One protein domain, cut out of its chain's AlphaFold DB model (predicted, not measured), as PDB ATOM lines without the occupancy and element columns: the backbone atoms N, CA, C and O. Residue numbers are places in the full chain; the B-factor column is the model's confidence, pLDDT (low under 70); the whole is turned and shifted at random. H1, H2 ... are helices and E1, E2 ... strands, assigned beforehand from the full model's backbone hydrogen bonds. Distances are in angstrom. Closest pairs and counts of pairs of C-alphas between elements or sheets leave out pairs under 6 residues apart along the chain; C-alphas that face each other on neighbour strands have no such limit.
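This is residues 27 to 132 of the 134 residues of an uncharacterized protein of Buttiauxella sp. A111 (UniProt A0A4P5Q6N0). Two long helices that do not meet, H2 and H4, run in clearly different directions, with the short helix H1 side by side with H2 and near H4. At the far end of the longest axis from the last turns of H4 sits a small two-strand hairpin, E1 and E2, and the long loops of residues 34 to 51 and 82 to 96 fold back beside each other. The printed part has 106 residues, with four named helices and two named strands in the order H1, H2, H3, E1, E2, H4; the sheet, E1 - E2, is antiparallel, and the class is mostly helix. The whole is compact, with a radius of gyration of the C-alphas of 14.3 A and spans of 48 by 37 by 22 A.

E1, residues 97 to 99, and E2, residues 102 to 104, form a hairpin, antiparallel at 161 degrees between their directions. C-alphas 98 and 103 face each other at 4.2 A. N 99 and O 102 are within hydrogen-bond range at 2.9 A, and so are N 104 and O 97 at 2.9 A. The closest C-alphas of E1 and H3, residues 78 to 81, are those of Cys 97 and Pro 79, 7.5 A apart. H3 is close to but not clearly touching H4, residues 113 to 130; their closest C-alphas are those of Met 80 and Leu 113, 5.5 A apart. H4 is close to but not clearly touching H1, residues 27 to 33, at a steep tilt of 65 degrees, the same way; the closest C-alphas, those of Ile 123 and Cys 31, are 6.3 A apart. H1 and H2, residues 52 to 72, touch and form a helical hairpin, at a shallow tilt of 24 degrees, opposite ways; the C-alphas of Val 28 and Phe 59 come closest, at 5.9 A. H2 and H4 are apart, and so are H2 and H3. In H1, H2 and H4 every O i to N i+4 pair is within hydrogen-bond range; H3 is too short for such a pair.

H1 begins at C-alpha 27, at (185.254, 245.034, 100.735), and is 10.0 A long. H2 measures 29.2 A from C-alpha 52, at (179.568, 243.549, 113.493), to C-alpha 72. H3 is 5.2 A long, E1 6.4 A and E2 6.6 A. H4 measures 25.4 A and ends at C-alpha 130, at (187.673, 260.894, 106.782).

The two C-alphas farthest apart, those of Gly 101 and Leu 132, are 48.4 A apart. The printed part has no cut. The links H1 to H2, of 18 residues, and H3 to E1, of 15, are long. The mean pLDDT of the printed part is 93.2, and no printed residue is under 70.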
ATOM      1  N   PHE A  27     186.636 244.556 100.736       94.81
ATOM      2  CA  PHE A  27     185.254 245.034 100.735       94.81
ATOM      3  C   PHE A  27     184.617 244.963 102.129       94.81
ATOM      4  O   PHE A  27     184.079 245.958 102.599       94.81
ATOM      5  N   VAL A  28     184.697 243.810 102.796       95.94
ATOM      6  CA  VAL A  28     184.099 243.613 104.126       95.94
ATOM      7  C   VAL A  28     184.750 244.533 105.154       95.94
ATOM      8  O   VAL A  28     184.039 245.243 105.858       95.94
ATOM      9  N   ASP A  29     186.083 244.571 105.203       96.12
ATOM     10  CA  ASP A  29     186.835 245.415 106.134       96.12
ATOM     11  C   ASP A  29     186.492 246.899 105.923       96.12
ATOM     12  O   ASP A  29     186.272 247.624 106.890       96.12
ATOM     13  N   PHE A  30     186.379 247.347 104.667       97.00
ATOM     14  CA  PHE A  30     185.990 248.720 104.339       97.00
ATOM     15  C   PHE A  30     184.571 249.052 104.819       97.00
ATOM     16  O   PHE A  30     184.365 250.076 105.468       97.00
ATOM     17  N   CYS A  31     183.600 248.179 104.537       97.88
ATOM     18  CA  CYS A  31     182.215 248.382 104.958       97.88
ATOM     19  C   CYS A  31     182.066 248.403 106.483       97.88
ATOM     20  O   CYS A  31     181.322 249.227 107.004       97.88
ATOM     21  N   LEU A  32     182.778 247.523 107.195       97.62
ATOM     22  CA  LEU A  32     182.742 247.469 108.658       97.62
ATOM     23  C   LEU A  32     183.447 248.669 109.299       97.62
ATOM     24  O   LEU A  32     182.980 249.179 110.310       97.62
ATOM     25  N   HIS A  33     184.544 249.146 108.708       97.81
ATOM     26  CA  HIS A  33     185.276 250.298 109.231       97.81
ATOM     27  C   HIS A  33     184.456 251.595 109.160       97.81
ATOM     28  O   HIS A  33     184.486 252.399 110.088       97.81
ATOM     29  N   PHE A  34     183.699 251.791 108.077       98.00
ATOM     30  CA  PHE A  34     182.859 252.977 107.866       98.00
ATOM     31  C   PHE A  34     181.371 252.708 108.111       98.00
ATOM     32  O   PHE A  34     180.514 253.409 107.569       98.00
ATOM     33  N   LEU A  35     181.046 251.695 108.912       96.50
ATOM     34  CA  LEU A  35     179.669 251.290 109.150       96.50
ATOM     35  C   LEU A  35     178.839 252.461 109.724       96.50
ATOM     36  O   LEU A  35     179.313 253.185 110.608       96.50
ATOM     37  N   PRO A  36     177.618 252.718 109.219       94.88
ATOM     38  CA  PRO A  36     176.722 253.684 109.830       94.88
ATOM     39  C   PRO A  36     176.124 253.132 111.120       94.88
ATOM     40  O   PRO A  36     176.082 251.922 111.328       94.88
ATOM     41  N   ASP A  37     175.621 254.036 111.951       93.56
ATOM     42  CA  ASP A  37     174.809 253.633 113.091       93.56
ATOM     43  C   ASP A  37     173.483 253.048 112.592       93.56
ATOM     44  O   ASP A  37     173.018 253.367 111.487       93.56
ATOM     45  N   GLU A  38     172.872 252.185 113.403       94.12
ATOM     46  CA  GLU A  38     171.555 251.659 113.072       94.12
ATOM     47  C   GLU A  38     170.526 252.803 112.931       94.12
ATOM     48  O   GLU A  38     170.553 253.771 113.701       94.12
ATOM     49  N   PRO A  39     169.597 252.734 111.958       91.62
ATOM     50  CA  PRO A  39     168.567 253.750 111.800       91.62
ATOM     51  C   PRO A  39     167.706 253.874 113.059       91.62
ATOM     52  O   PRO A  39     167.316 252.875 113.652       91.62
ATOM     53  N   HIS A  40     167.312 255.094 113.427       90.31
ATOM     54  CA  HIS A  40     166.423 255.304 114.579       90.31
ATOM     55  C   HIS A  40     165.019 254.713 114.374       90.31
ATOM     56  O   HIS A  40     164.380 254.259 115.322       90.31
ATOM     57  N   VAL A  41     164.523 254.727 113.135       90.00
ATOM     58  CA  VAL A  41     163.215 254.171 112.770       90.00
ATOM     59  C   VAL A  41     163.443 252.844 112.063       90.00
ATOM     60  O   VAL A  41     163.959 252.816 110.948       90.00
ATOM     61  N   ARG A  42     163.049 251.746 112.714       92.31
ATOM     62  CA  ARG A  42     163.269 250.377 112.228       92.31
ATOM     63  C   ARG A  42     161.966 249.589 112.179       92.31
ATOM     64  O   ARG A  42     161.162 249.705 113.113       92.31
ATOM     65  N   PRO A  43     161.771 248.738 111.161       92.69
ATOM     66  CA  PRO A  43     160.528 247.996 110.989       92.69
ATOM     67  C   PRO A  43     160.314 247.020 112.148       92.69
ATOM     68  O   PRO A  43     161.288 246.516 112.691       92.69
ATOM     69  N   LYS A  44     159.084 246.715 112.571       90.19
ATOM     70  CA  LYS A  44     158.887 245.710 113.646       90.19
ATOM     71  C   LYS A  44     159.201 244.287 113.186       90.19
ATOM     72  O   LYS A  44     159.712 243.483 113.961       90.19
ATOM     73  N   SER A  45     158.898 243.986 111.930       90.31
ATOM     74  CA  SER A  45     159.171 242.710 111.274       90.31
ATOM     75  C   SER A  45     160.255 242.880 110.206       90.31
ATOM     76  O   SER A  45     160.456 243.966 109.671       90.31
ATOM     77  N   GLY A  46     161.005 241.813 109.916       91.75
ATOM     78  CA  GLY A  46     162.051 241.866 108.889       91.75
ATOM     79  C   GLY A  46     163.262 242.730 109.263       91.75
ATOM     80  O   GLY A  46     163.870 243.316 108.372       91.75
ATOM     81  N   ARG A  47     163.619 242.810 110.552       94.50
ATOM     82  CA  ARG A  47     164.882 243.419 111.002       94.50
ATOM     83  C   ARG A  47     166.084 242.544 110.653       94.50
ATOM     84  O   ARG A  47     165.988 241.314 110.669       94.50
ATOM     85  N   ILE A  48     167.214 243.189 110.400       95.88
ATOM     86  CA  ILE A  48     168.538 242.569 110.475       95.88
ATOM     87  C   ILE A  48     169.182 242.886 111.823       95.88
ATOM     88  O   ILE A  48     168.774 243.806 112.533       95.88
ATOM     89  N   ASP A  49     170.187 242.106 112.184       95.62
ATOM     90  CA  ASP A  49     171.057 242.437 113.302       95.62
ATOM     91  C   ASP A  49     172.158 243.391 112.804       95.62
ATOM     92  O   ASP A  49     172.731 243.164 111.735       95.62
ATOM     93  N   TRP A  50     172.380 244.479 113.542       96.38
ATOM     94  CA  TRP A  50     173.344 245.534 113.212       96.38
ATOM     95  C   TRP A  50     174.687 245.358 113.932       96.38
ATOM     96  O   TRP A  50     175.585 246.180 113.767       96.38
ATOM     97  N   GLU A  51     174.855 244.270 114.682       96.94
ATOM     98  CA  GLU A  51     176.149 243.892 115.234       96.94
ATOM     99  C   GLU A  51     177.166 243.541 114.129       96.94
ATOM    100  O   GLU A  51     176.826 243.101 113.022       96.94
ATOM    101  N   ILE A  52     178.454 243.704 114.446       95.94
ATOM    102  CA  ILE A  52     179.568 243.549 113.493       95.94
ATOM    103  C   ILE A  52     179.577 242.165 112.829       95.94
ATOM    104  O   ILE A  52     179.751 242.060 111.613       95.94
ATOM    105  N   GLU A  53     179.396 241.097 113.608       97.06
ATOM    106  CA  GLU A  53     179.466 239.719 113.108       97.06
ATOM    107  C   GLU A  53     178.331 239.388 112.116       97.06
ATOM    108  O   GLU A  53     178.628 238.975 110.985       97.06
ATOM    109  N   PRO A  54     177.043 239.625 112.447       96.88
ATOM    110  CA  PRO A  54     175.951 239.503 111.487       96.88
ATOM    111  C   PRO A  54     176.178 240.308 110.207       96.88
ATOM    112  O   PRO A  54     176.064 239.759 109.110       96.88
ATOM    113  N   LEU A  55     176.567 241.580 110.314       97.69
ATOM    114  CA  LEU A  55     176.794 242.428 109.144       97.69
ATOM    115  C   LEU A  55     177.969 241.944 108.287       97.69
ATOM    116  O   LEU A  55     177.874 241.935 107.059       97.69
ATOM    117  N   SER A  56     179.044 241.457 108.908       97.31
ATOM    118  CA  SER A  56     180.166 240.817 108.213       97.31
ATOM    119  C   SER A  56     179.698 239.627 107.371       97.31
ATOM    120  O   SER A  56     180.070 239.503 106.198       97.31
ATOM    121  N   ALA A  57     178.834 238.770 107.925       96.94
ATOM    122  CA  ALA A  57     178.253 237.644 107.197       96.94
ATOM    123  C   ALA A  57     177.377 238.106 106.020       96.94
ATOM    124  O   ALA A  57     177.493 237.562 104.915       96.94
ATOM    125  N   ILE A  58     176.562 239.148 106.221       97.69
ATOM    126  CA  ILE A  58     175.746 239.760 105.164       97.69
ATOM    127  C   ILE A  58     176.639 240.290 104.033       97.69
ATOM    128  O   ILE A  58     176.434 239.929 102.871       97.69
ATOM    129  N   PHE A  59     177.675 241.076 104.340       97.56
ATOM    130  CA  PHE A  59     178.587 241.628 103.333       97.56
ATOM    131  C   PHE A  59     179.332 240.537 102.559       97.56
ATOM    132  O   PHE A  59     179.412 240.601 101.329       97.56
ATOM    133  N   LYS A  60     179.811 239.485 103.235       96.25
ATOM    134  CA  LYS A  60     180.423 238.323 102.567       96.25
ATOM    135  C   LYS A  60     179.449 237.664 101.584       96.25
ATOM    136  O   LYS A  60     179.843 237.341 100.460       96.25
ATOM    137  N   LYS A  61     178.179 237.501 101.970       95.81
ATOM    138  CA  LYS A  61     177.139 236.917 101.108       95.81
ATOM    139  C   LYS A  61     176.847 237.808  99.892       95.81
ATOM    140  O   LYS A  61     176.847 237.301  98.773       95.81
ATOM    141  N   ILE A  62     176.697 239.123 100.075       95.44
ATOM    142  CA  ILE A  62     176.508 240.086  98.970       95.44
ATOM    143  C   ILE A  62     177.681 240.037  97.993       95.44
ATOM    144  O   ILE A  62     177.479 239.979  96.779       95.44
ATOM    145  N   TYR A  63     178.912 240.017  98.504       93.81
ATOM    146  CA  TYR A  63     180.094 239.932  97.654       93.81
ATOM    147  C   TYR A  63     180.121 238.617  96.858       93.81
ATOM    148  O   TYR A  63     180.441 238.614  95.667       93.81
ATOM    149  N   SER A  64     179.723 237.504  97.484       92.56
ATOM    150  CA  SER A  64     179.549 236.220  96.799       92.56
ATOM    151  C   SER A  64     178.516 236.314  95.671       92.56
ATOM    152  O   SER A  64     178.805 235.876  94.556       92.56
ATOM    153  N   TYR A  65     177.358 236.946  95.905       93.69
ATOM    154  CA  TYR A  65     176.352 237.173  94.860       93.69
ATOM    155  C   TYR A  65     176.877 238.025  93.716       93.69
ATOM    156  O   TYR A  65     176.742 237.632  92.561       93.69
ATOM    157  N   ARG A  66     177.571 239.125  94.017       91.44
ATOM    158  CA  ARG A  66     178.223 239.957  93.001       91.44
ATOM    159  C   ARG A  66     179.211 239.149  92.162       91.44
ATOM    160  O   ARG A  66     179.233 239.282  90.942       91.44
ATOM    161  N   SER A  67     180.018 238.301  92.800       88.44
ATOM    162  CA  SER A  67     180.970 237.429  92.104       88.44
ATOM    163  C   SER A  67     180.262 236.431  91.182       88.44
ATOM    164  O   SER A  67     180.674 236.257  90.037       88.44
ATOM    165  N   LYS A  68     179.181 235.795  91.650       89.19
ATOM    166  CA  LYS A  68     178.384 234.848  90.854       89.19
ATOM    167  C   LYS A  68     177.647 235.525  89.701       89.19
ATOM    168  O   LYS A  68     177.628 234.973  88.608       89.19
ATOM    169  N   ALA A  69     177.104 236.720  89.908       88.12
ATOM    170  CA  ALA A  69     176.447 237.489  88.856       88.12
ATOM    171  C   ALA A  69     177.430 237.891  87.755       88.12
ATOM    172  O   ALA A  69     177.139 237.711  86.575       88.12
ATOM    173  N   LEU A  70     178.620 238.364  88.137       81.38
ATOM    174  CA  LEU A  70     179.633 238.806  87.183       81.38
ATOM    175  C   LEU A  70     180.252 237.651  86.380       81.38
ATOM    176  O   LEU A  70     180.547 237.826  85.203       81.38
ATOM    177  N   HIS A  71     180.484 236.495  87.011       82.12
ATOM    178  CA  HIS A  71     181.250 235.399  86.399       82.12
ATOM    179  C   HIS A  71     180.412 234.188  85.981       82.12
ATOM    180  O   HIS A  71     180.809 233.457  85.082       82.12
ATOM    181  N   GLY A  72     179.276 233.955  86.635       79.25
ATOM    182  CA  GLY A  72     178.418 232.788  86.422       79.25
ATOM    183  C   GLY A  72     177.046 233.117  85.835       79.25
ATOM    184  O   GLY A  72     176.257 232.201  85.630       79.25
ATOM    185  N   GLY A  73     176.731 234.397  85.603       83.25
ATOM    186  CA  GLY A  73     175.447 234.830  85.041       83.25
ATOM    187  C   GLY A  73     174.235 234.609  85.954       83.25
ATOM    188  O   GLY A  73     173.105 234.808  85.517       83.25
ATOM    189  N   GLN A  74     174.440 234.207  87.215       86.06
ATOM    190  CA  GLN A  74     173.353 234.037  88.178       86.06
ATOM    191  C   GLN A  74     172.968 235.407  88.759       86.06
ATOM    192  O   GLN A  74     173.798 236.008  89.445       86.06
ATOM    193  N   PRO A  75     171.745 235.917  88.522       88.06
ATOM    194  CA  PRO A  75     171.334 237.215  89.043       88.06
ATOM    195  C   PRO A  75     171.276 237.214  90.576       88.06
ATOM    196  O   PRO A  75     171.240 236.161  91.221       88.06
ATOM    197  N   PHE A  76     171.241 238.413  91.159       92.44
ATOM    198  CA  PHE A  76     170.927 238.567  92.577       92.44
ATOM    199  C   PHE A  76     169.559 237.946  92.900       92.44
ATOM    200  O   PHE A  76     168.676 237.961  92.036       92.44
ATOM    201  N   PRO A  77     169.364 237.431  94.130       94.06
ATOM    202  CA  PRO A  77     168.062 236.958  94.579       94.06
ATOM    203  C   PRO A  77     166.982 238.014  94.342       94.06
ATOM    204  O   PRO A  77     167.086 239.136  94.839       94.06
ATOM    205  N   GLU A  78     165.950 237.652  93.580       93.44
ATOM    206  CA  GLU A  78     164.874 238.574  93.190       93.44
ATOM    207  C   GLU A  78     164.247 239.312  94.386       93.44
ATOM    208  O   GLU A  78     164.106 240.534  94.291       93.44
ATOM    209  N   PRO A  79     163.989 238.664  95.541       94.12
ATOM    210  CA  PRO A  79     163.315 239.335  96.648       94.12
ATOM    211  C   PRO A  79     164.142 240.476  97.236       94.12
ATOM    212  O   PRO A  79     163.576 241.430  97.754       94.12
ATOM    213  N   MET A  80     165.476 240.408  97.132       94.81
ATOM    214  CA  MET A  80     166.356 241.495  97.572       94.81
ATOM    215  C   MET A  80     166.249 242.720  96.660       94.81
ATOM    216  O   MET A  80     166.466 243.836  97.123       94.81
ATOM    217  N   CYS A  81     165.969 242.506  95.373       92.44
ATOM    218  CA  CYS A  81     165.881 243.541  94.343       92.44
ATOM    219  C   CYS A  81     164.480 244.155  94.236       92.44
ATOM    220  O   CYS A  81     164.321 245.224  93.647       92.44
ATOM    221  N   SER A  82     163.478 243.474  94.785       90.06
ATOM    222  CA  SER A  82     162.096 243.928  94.817       90.06
ATOM    223  C   SER A  82     161.854 244.985  95.892       90.06
ATOM    224  O   SER A  82     162.669 245.221  96.787       90.06
ATOM    225  N   HIS A  83     160.722 245.679  95.776       91.19
ATOM    226  CA  HIS A  83     160.350 246.703  96.743       91.19
ATOM    227  C   HIS A  83     160.178 246.071  98.141       91.19
ATOM    228  O   HIS A  83     159.465 245.072  98.262       91.19
ATOM    229  N   PRO A  84     160.782 246.640  99.202       92.06
ATOM    230  CA  PRO A  84     160.680 246.092 100.552       92.06
ATOM    231  C   PRO A  84     159.228 246.068 101.046       92.06
ATOM    232  O   PRO A  84     158.429 246.954 100.732       92.06
ATOM    233  N   GLU A  85     158.896 245.072 101.866       89.38
ATOM    234  CA  GLU A  85     157.621 245.032 102.587       89.38
ATOM    235  C   GLU A  85     157.505 246.234 103.540       89.38
ATOM    236  O   GLU A  85     158.499 246.635 104.140       89.38
ATOM    237  N   VAL A  86     156.303 246.817 103.674       88.50
ATOM    238  CA  VAL A  86     156.103 248.131 104.337       88.50
ATOM    239  C   VAL A  86     155.228 248.063 105.601       88.50
ATOM    240  O   VAL A  86     154.993 249.077 106.248       88.50
ATOM    241  N   TRP A  87     154.732 246.882 105.975       78.19
ATOM    242  CA  TRP A  87     153.651 246.710 106.963       78.19
ATOM    243  C   TRP A  87     153.859 247.439 108.301       78.19
ATOM    244  O   TRP A  87     152.923 248.043 108.811       78.19
ATOM    245  N   ASP A  88     155.076 247.428 108.841       81.69
ATOM    246  CA  ASP A  88     155.442 248.132 110.080       81.69
ATOM    247  C   ASP A  88     156.677 249.027 109.862       81.69
ATOM    248  O   ASP A  88     157.502 249.193 110.760       81.69
ATOM    249  N   GLY A  89     156.830 249.567 108.650       87.06
ATOM    250  CA  GLY A  89     158.057 250.191 108.148       87.06
ATOM    251  C   GLY A  89     158.715 249.342 107.060       87.06
ATOM    252  O   GLY A  89     158.326 248.196 106.840       87.06
ATOM    253  N   TYR A  90     159.706 249.906 106.368       92.12
ATOM    254  CA  TYR A  90     160.436 249.188 105.324       92.12
ATOM    255  C   TYR A  90     161.282 248.071 105.933       92.12
ATOM    256  O   TYR A  90     162.226 248.354 106.670       92.12
ATOM    257  N   ALA A  91     160.943 246.820 105.618       94.50
ATOM    258  CA  ALA A  91     161.696 245.648 106.041       94.50
ATOM    259  C   ALA A  91     163.174 245.795 105.652       94.50
ATOM    260  O   ALA A  91     163.497 246.196 104.533       94.50
ATOM    261  N   GLU A  92     164.079 245.439 106.559       96.00
ATOM    262  CA  GLU A  92     165.515 245.550 106.315       96.00
ATOM    263  C   GLU A  92     166.066 244.354 105.538       96.00
ATOM    264  O   GLU A  92     167.068 244.488 104.836       96.00
ATOM    265  N   ARG A  93     165.391 243.204 105.639       94.94
ATOM    266  CA  ARG A  93     165.659 241.977 104.881       94.94
ATOM    267  C   ARG A  93     164.456 241.537 104.064       94.94
ATOM    268  O   ARG A  93     163.310 241.784 104.444       94.94
ATOM    269  N   ALA A  94     164.731 240.818 102.986       92.62
ATOM    270  CA  ALA A  94     163.696 240.164 102.207       92.62
ATOM    271  C   ALA A  94     163.215 238.884 102.902       92.62
ATOM    272  O   ALA A  94     163.855 238.359 103.822       92.62
ATOM    273  N   ARG A  95     162.065 238.381 102.455       91.00
ATOM    274  CA  ARG A  95     161.485 237.126 102.935       91.00
ATOM    275  C   ARG A  95     161.739 236.011 101.941       91.00
ATOM    276  O   ARG A  95     161.769 236.239 100.734       91.00
ATOM    277  N   ALA A  96     161.891 234.803 102.473       91.88
ATOM    278  CA  ALA A  96     161.899 233.600 101.661       91.88
ATOM    279  C   ALA A  96     160.633 233.536 100.797       91.88
ATOM    280  O   ALA A  96     159.523 233.734 101.298       91.88
ATOM    281  N   CYS A  97     160.798 233.250  99.510       92.69
ATOM    282  CA  CYS A  97     159.682 233.104  98.589       92.69
ATOM    283  C   CYS A  97     160.070 232.271  97.365       92.69
ATOM    284  O   CYS A  97     161.250 232.041  97.087       92.69
ATOM    285  N   SER A  98     159.054 231.872  96.601       93.00
ATOM    286  CA  SER A  98     159.214 231.298  95.268       93.00
ATOM    287  C   SER A  98     158.657 232.272  94.237       93.00
ATOM    288  O   SER A  98     157.505 232.688  94.336       93.00
ATOM    289  N   THR A  99     159.480 232.674  93.275       90.00
ATOM    290  CA  THR A  99     159.147 233.691  92.270       90.00
ATOM    291  C   THR A  99     160.032 233.531  91.038       90.00
ATOM    292  O   THR A  99     161.154 233.038  91.144       90.00
ATOM    293  N   LEU A 100     159.526 233.907  89.858       85.38
ATOM    294  CA  LEU A 100     160.232 233.810  88.568       85.38
ATOM    295  C   LEU A 100     160.901 232.439  88.309       85.38
ATOM    296  O   LEU A 100     161.963 232.359  87.697       85.38
ATOM    297  N   GLY A 101     160.297 231.350  88.799       85.88
ATOM    298  CA  GLY A 101     160.829 229.987  88.665       85.88
ATOM    299  C   GLY A 101     161.988 229.633  89.611       85.88
ATOM    300  O   GLY A 101     162.504 228.522  89.529       85.88
ATOM    301  N   GLY A 102     162.384 230.536  90.513       87.12
ATOM    302  CA  GLY A 102     163.349 230.293  91.586       87.12
ATOM    303  C   GLY A 102     162.688 230.178  92.962       87.12
ATOM    304  O   GLY A 102     161.577 230.665  93.176       87.12
ATOM    305  N   THR A 103     163.398 229.563  93.907       93.38
ATOM    306  CA  THR A 103     163.025 229.503  95.327       93.38
ATOM    307  C   THR A 103     164.191 230.020  96.154       93.38
ATOM    308  O   THR A 103     165.315 229.553  95.985       93.38
ATOM    309  N   TRP A 104     163.910 230.968  97.044       93.50
ATOM    310  CA  TRP A 104     164.895 231.630  97.893       93.50
ATOM    311  C   TRP A 104     164.585 231.341  99.357       93.50
ATOM    312  O   TRP A 104     163.469 231.593  99.816       93.50
ATOM    313  N   LEU A 105     165.562 230.816 100.094       95.12
ATOM    314  CA  LEU A 105     165.448 230.598 101.533       95.12
ATOM    315  C   LEU A 105     165.793 231.880 102.296       95.12
ATOM    316  O   LEU A 105     166.377 232.811 101.749       95.12
ATOM    317  N   ASN A 106     165.483 231.933 103.594       92.19
ATOM    318  CA  ASN A 106     165.791 233.110 104.418       92.19
ATOM    319  C   ASN A 106     167.287 233.468 104.400       92.19
ATOM    320  O   ASN A 106     167.643 234.644 104.443       92.19
ATOM    321  N   GLU A 107     168.160 232.465 104.325       93.06
ATOM    322  CA  GLU A 107     169.616 232.622 104.214       93.06
ATOM    323  C   GLU A 107     170.096 233.132 102.847       93.06
ATOM    324  O   GLU A 107     171.244 233.569 102.719       93.06
ATOM    325  N   ASP A 108     169.235 233.077 101.828       93.94
ATOM    326  CA  ASP A 108     169.531 233.601 100.498       93.94
ATOM    327  C   ASP A 108     169.189 235.082 100.362       93.94
ATOM    328  O   ASP A 108     169.681 235.759  99.468       93.94
ATOM    329  N   VAL A 109     168.362 235.608 101.261       95.00
ATOM    330  CA  VAL A 109     167.873 236.987 101.201       95.00
ATOM    331  C   VAL A 109     168.227 237.744 102.485       95.00
ATOM    332  O   VAL A 109     167.351 238.167 103.243       95.00
ATOM    333  N   PRO A 110     169.530 237.900 102.789       96.31
ATOM    334  CA  PRO A 110     169.978 238.407 104.084       96.31
ATOM    335  C   PRO A 110     169.638 239.883 104.324       96.31
ATOM    336  O   PRO A 110     169.596 240.312 105.473       96.31
ATOM    337  N   ILE A 111     169.423 240.661 103.261       96.44
ATOM    338  CA  ILE A 111     169.199 242.107 103.321       96.44
ATOM    339  C   ILE A 111     168.412 242.572 102.088       96.44
ATOM    340  O   ILE A 111     168.568 242.005 101.010       96.44
ATOM    341  N   ASN A 112     167.585 243.604 102.228       95.81
ATOM    342  CA  ASN A 112     166.945 244.287 101.104       95.81
ATOM    343  C   ASN A 112     167.904 245.282 100.449       95.81
ATOM    344  O   ASN A 112     168.739 245.903 101.113       95.81
ATOM    345  N   LEU A 113     167.744 245.494  99.140       94.00
ATOM    346  CA  LEU A 113     168.564 246.446  98.396       94.00
ATOM    347  C   LEU A 113     168.416 247.880  98.923       94.00
ATOM    348  O   LEU A 113     169.390 248.626  98.891       94.00
ATOM    349  N   ASN A 114     167.254 248.272  99.463       92.75
ATOM    350  CA  ASN A 114     167.092 249.609 100.046       92.75
ATOM    351  C   ASN A 114     167.982 249.808 101.291       92.75
ATOM    352  O   ASN A 114     168.652 250.833 101.397       92.75
ATOM    353  N   THR A 115     168.048 248.820 102.187       95.44
ATOM    354  CA  THR A 115     168.902 248.828 103.383       95.44
ATOM    355  C   THR A 115     170.364 248.826 102.984       95.44
ATOM    356  O   THR A 115     171.156 249.610 103.502       95.44
ATOM    357  N   PHE A 116     170.725 247.988 102.008       96.19
ATOM    358  CA  PHE A 116     172.087 247.948 101.496       96.19
ATOM    359  C   PHE A 116     172.490 249.268 100.822       96.19
ATOM    360  O   PHE A 116     173.625 249.715 100.978       96.19
ATOM    361  N   ASN A 117     171.565 249.932 100.126       95.19
ATOM    362  CA  ASN A 117     171.792 251.252  99.545       95.19
ATOM    363  C   ASN A 117     171.996 252.318 100.632       95.19
ATOM    364  O   ASN A 117     172.944 253.093 100.549       95.19
ATOM    365  N   PHE A 118     171.167 252.320 101.682       94.88
ATOM    366  CA  PHE A 118     171.349 253.202 102.841       94.88
ATOM    367  C   PHE A 118     172.735 253.025 103.476       94.88
ATOM    368  O   PHE A 118     173.444 254.009 103.707       94.88
ATOM    369  N   MET A 119     173.139 251.771 103.714       97.06
ATOM    370  CA  MET A 119     174.457 251.458 104.256       97.06
ATOM    371  C   MET A 119     175.560 251.958 103.330       97.06
ATOM    372  O   MET A 119     176.429 252.699 103.770       97.06
ATOM    373  N   THR A 120     175.495 251.605 102.046       97.12
ATOM    374  CA  THR A 120     176.508 251.975 101.049       97.12
ATOM    375  C   THR A 120     176.672 253.489 100.948       97.12
ATOM    376  O   THR A 120     177.790 253.990 101.020       97.12
ATOM    377  N   HIS A 121     175.567 254.228 100.839       97.31
ATOM    378  CA  HIS A 121     175.579 255.688 100.802       97.31
ATOM    379  C   HIS A 121     176.268 256.277 102.040       97.31
ATOM    380  O   HIS A 121     177.133 257.144 101.931       97.31
ATOM    381  N   SER A 122     175.924 255.773 103.223       97.31
ATOM    382  CA  SER A 122     176.483 256.268 104.482       97.31
ATOM    383  C   SER A 122     177.959 255.897 104.658       97.31
ATOM    384  O   SER A 122     178.745 256.744 105.073       97.31
ATOM    385  N   ILE A 123     178.348 254.675 104.280       98.25
ATOM    386  CA  ILE A 123     179.735 254.183 104.264       98.25
ATOM    387  C   ILE A 123     180.605 255.085 103.390       98.25
ATOM    388  O   ILE A 123     181.649 255.561 103.833       98.25
ATOM    389  N   LEU A 124     180.164 255.360 102.159       98.06
ATOM    390  CA  LEU A 124     180.917 256.198 101.228       98.06
ATOM    391  C   LEU A 124     181.034 257.640 101.727       98.06
ATOM    392  O   LEU A 124     182.099 258.234 101.587       98.06
ATOM    393  N   ASN A 125     179.990 258.182 102.356       97.50
ATOM    394  CA  ASN A 125     180.041 259.519 102.948       97.50
ATOM    395  C   ASN A 125     180.980 259.589 104.158       97.50
ATOM    396  O   ASN A 125     181.775 260.521 104.240       97.50
ATOM    397  N   LYS A 126     180.937 258.607 105.070       97.44
ATOM    398  CA  LYS A 126     181.870 258.526 106.207       97.44
ATOM    399  C   LYS A 126     183.316 258.386 105.726       97.44
ATOM    400  O   LYS A 126     184.202 259.062 106.243       97.44
ATOM    401  N   TRP A 127     183.550 257.559 104.707       97.69
ATOM    402  CA  TRP A 127     184.863 257.445 104.074       97.69
ATOM    403  C   TRP A 127     185.311 258.766 103.453       97.69
ATOM    404  O   TRP A 127     186.421 259.213 103.704       97.69
ATOM    405  N   TRP A 128     184.452 259.426 102.679       97.38
ATOM    406  CA  TRP A 128     184.796 260.703 102.062       97.38
ATOM    407  C   TRP A 128     185.139 261.773 103.107       97.38
ATOM    408  O   TRP A 128     186.111 262.506 102.953       97.38
ATOM    409  N   GLN A 129     184.376 261.829 104.201       96.81
ATOM    410  CA  GLN A 129     184.623 262.745 105.314       96.81
ATOM    411  C   GLN A 129     185.956 262.479 106.018       96.81
ATOM    412  O   GLN A 129     186.615 263.435 106.413       96.81
ATOM    413  N   SER A 130     186.390 261.220 106.141       96.06
ATOM    414  CA  SER A 130     187.673 260.894 106.782       96.06
ATOM    415  C   SER A 130     188.899 261.344 105.979       96.06
ATOM    416  O   SER A 130     190.002 261.374 106.518       96.06
ATOM    417  N   LEU A 131     188.712 261.723 104.709       96.44
ATOM    418  CA  LEU A 131     189.754 262.301 103.858       96.44
ATOM    419  C   LEU A 131     189.877 263.825 104.009       96.44
ATOM    420  O   LEU A 131     190.823 264.408 103.476       96.44
ATOM    421  N   LEU A 132     188.924 264.481 104.678       95.12
ATOM    422  CA  LEU A 132     188.963 265.926 104.877       95.12
ATOM    423  C   LEU A 132     189.975 266.293 105.977       95.12
ATOM    424  O   LEU A 132     190.124 265.548 106.947       95.12
TER     425      LEU A 132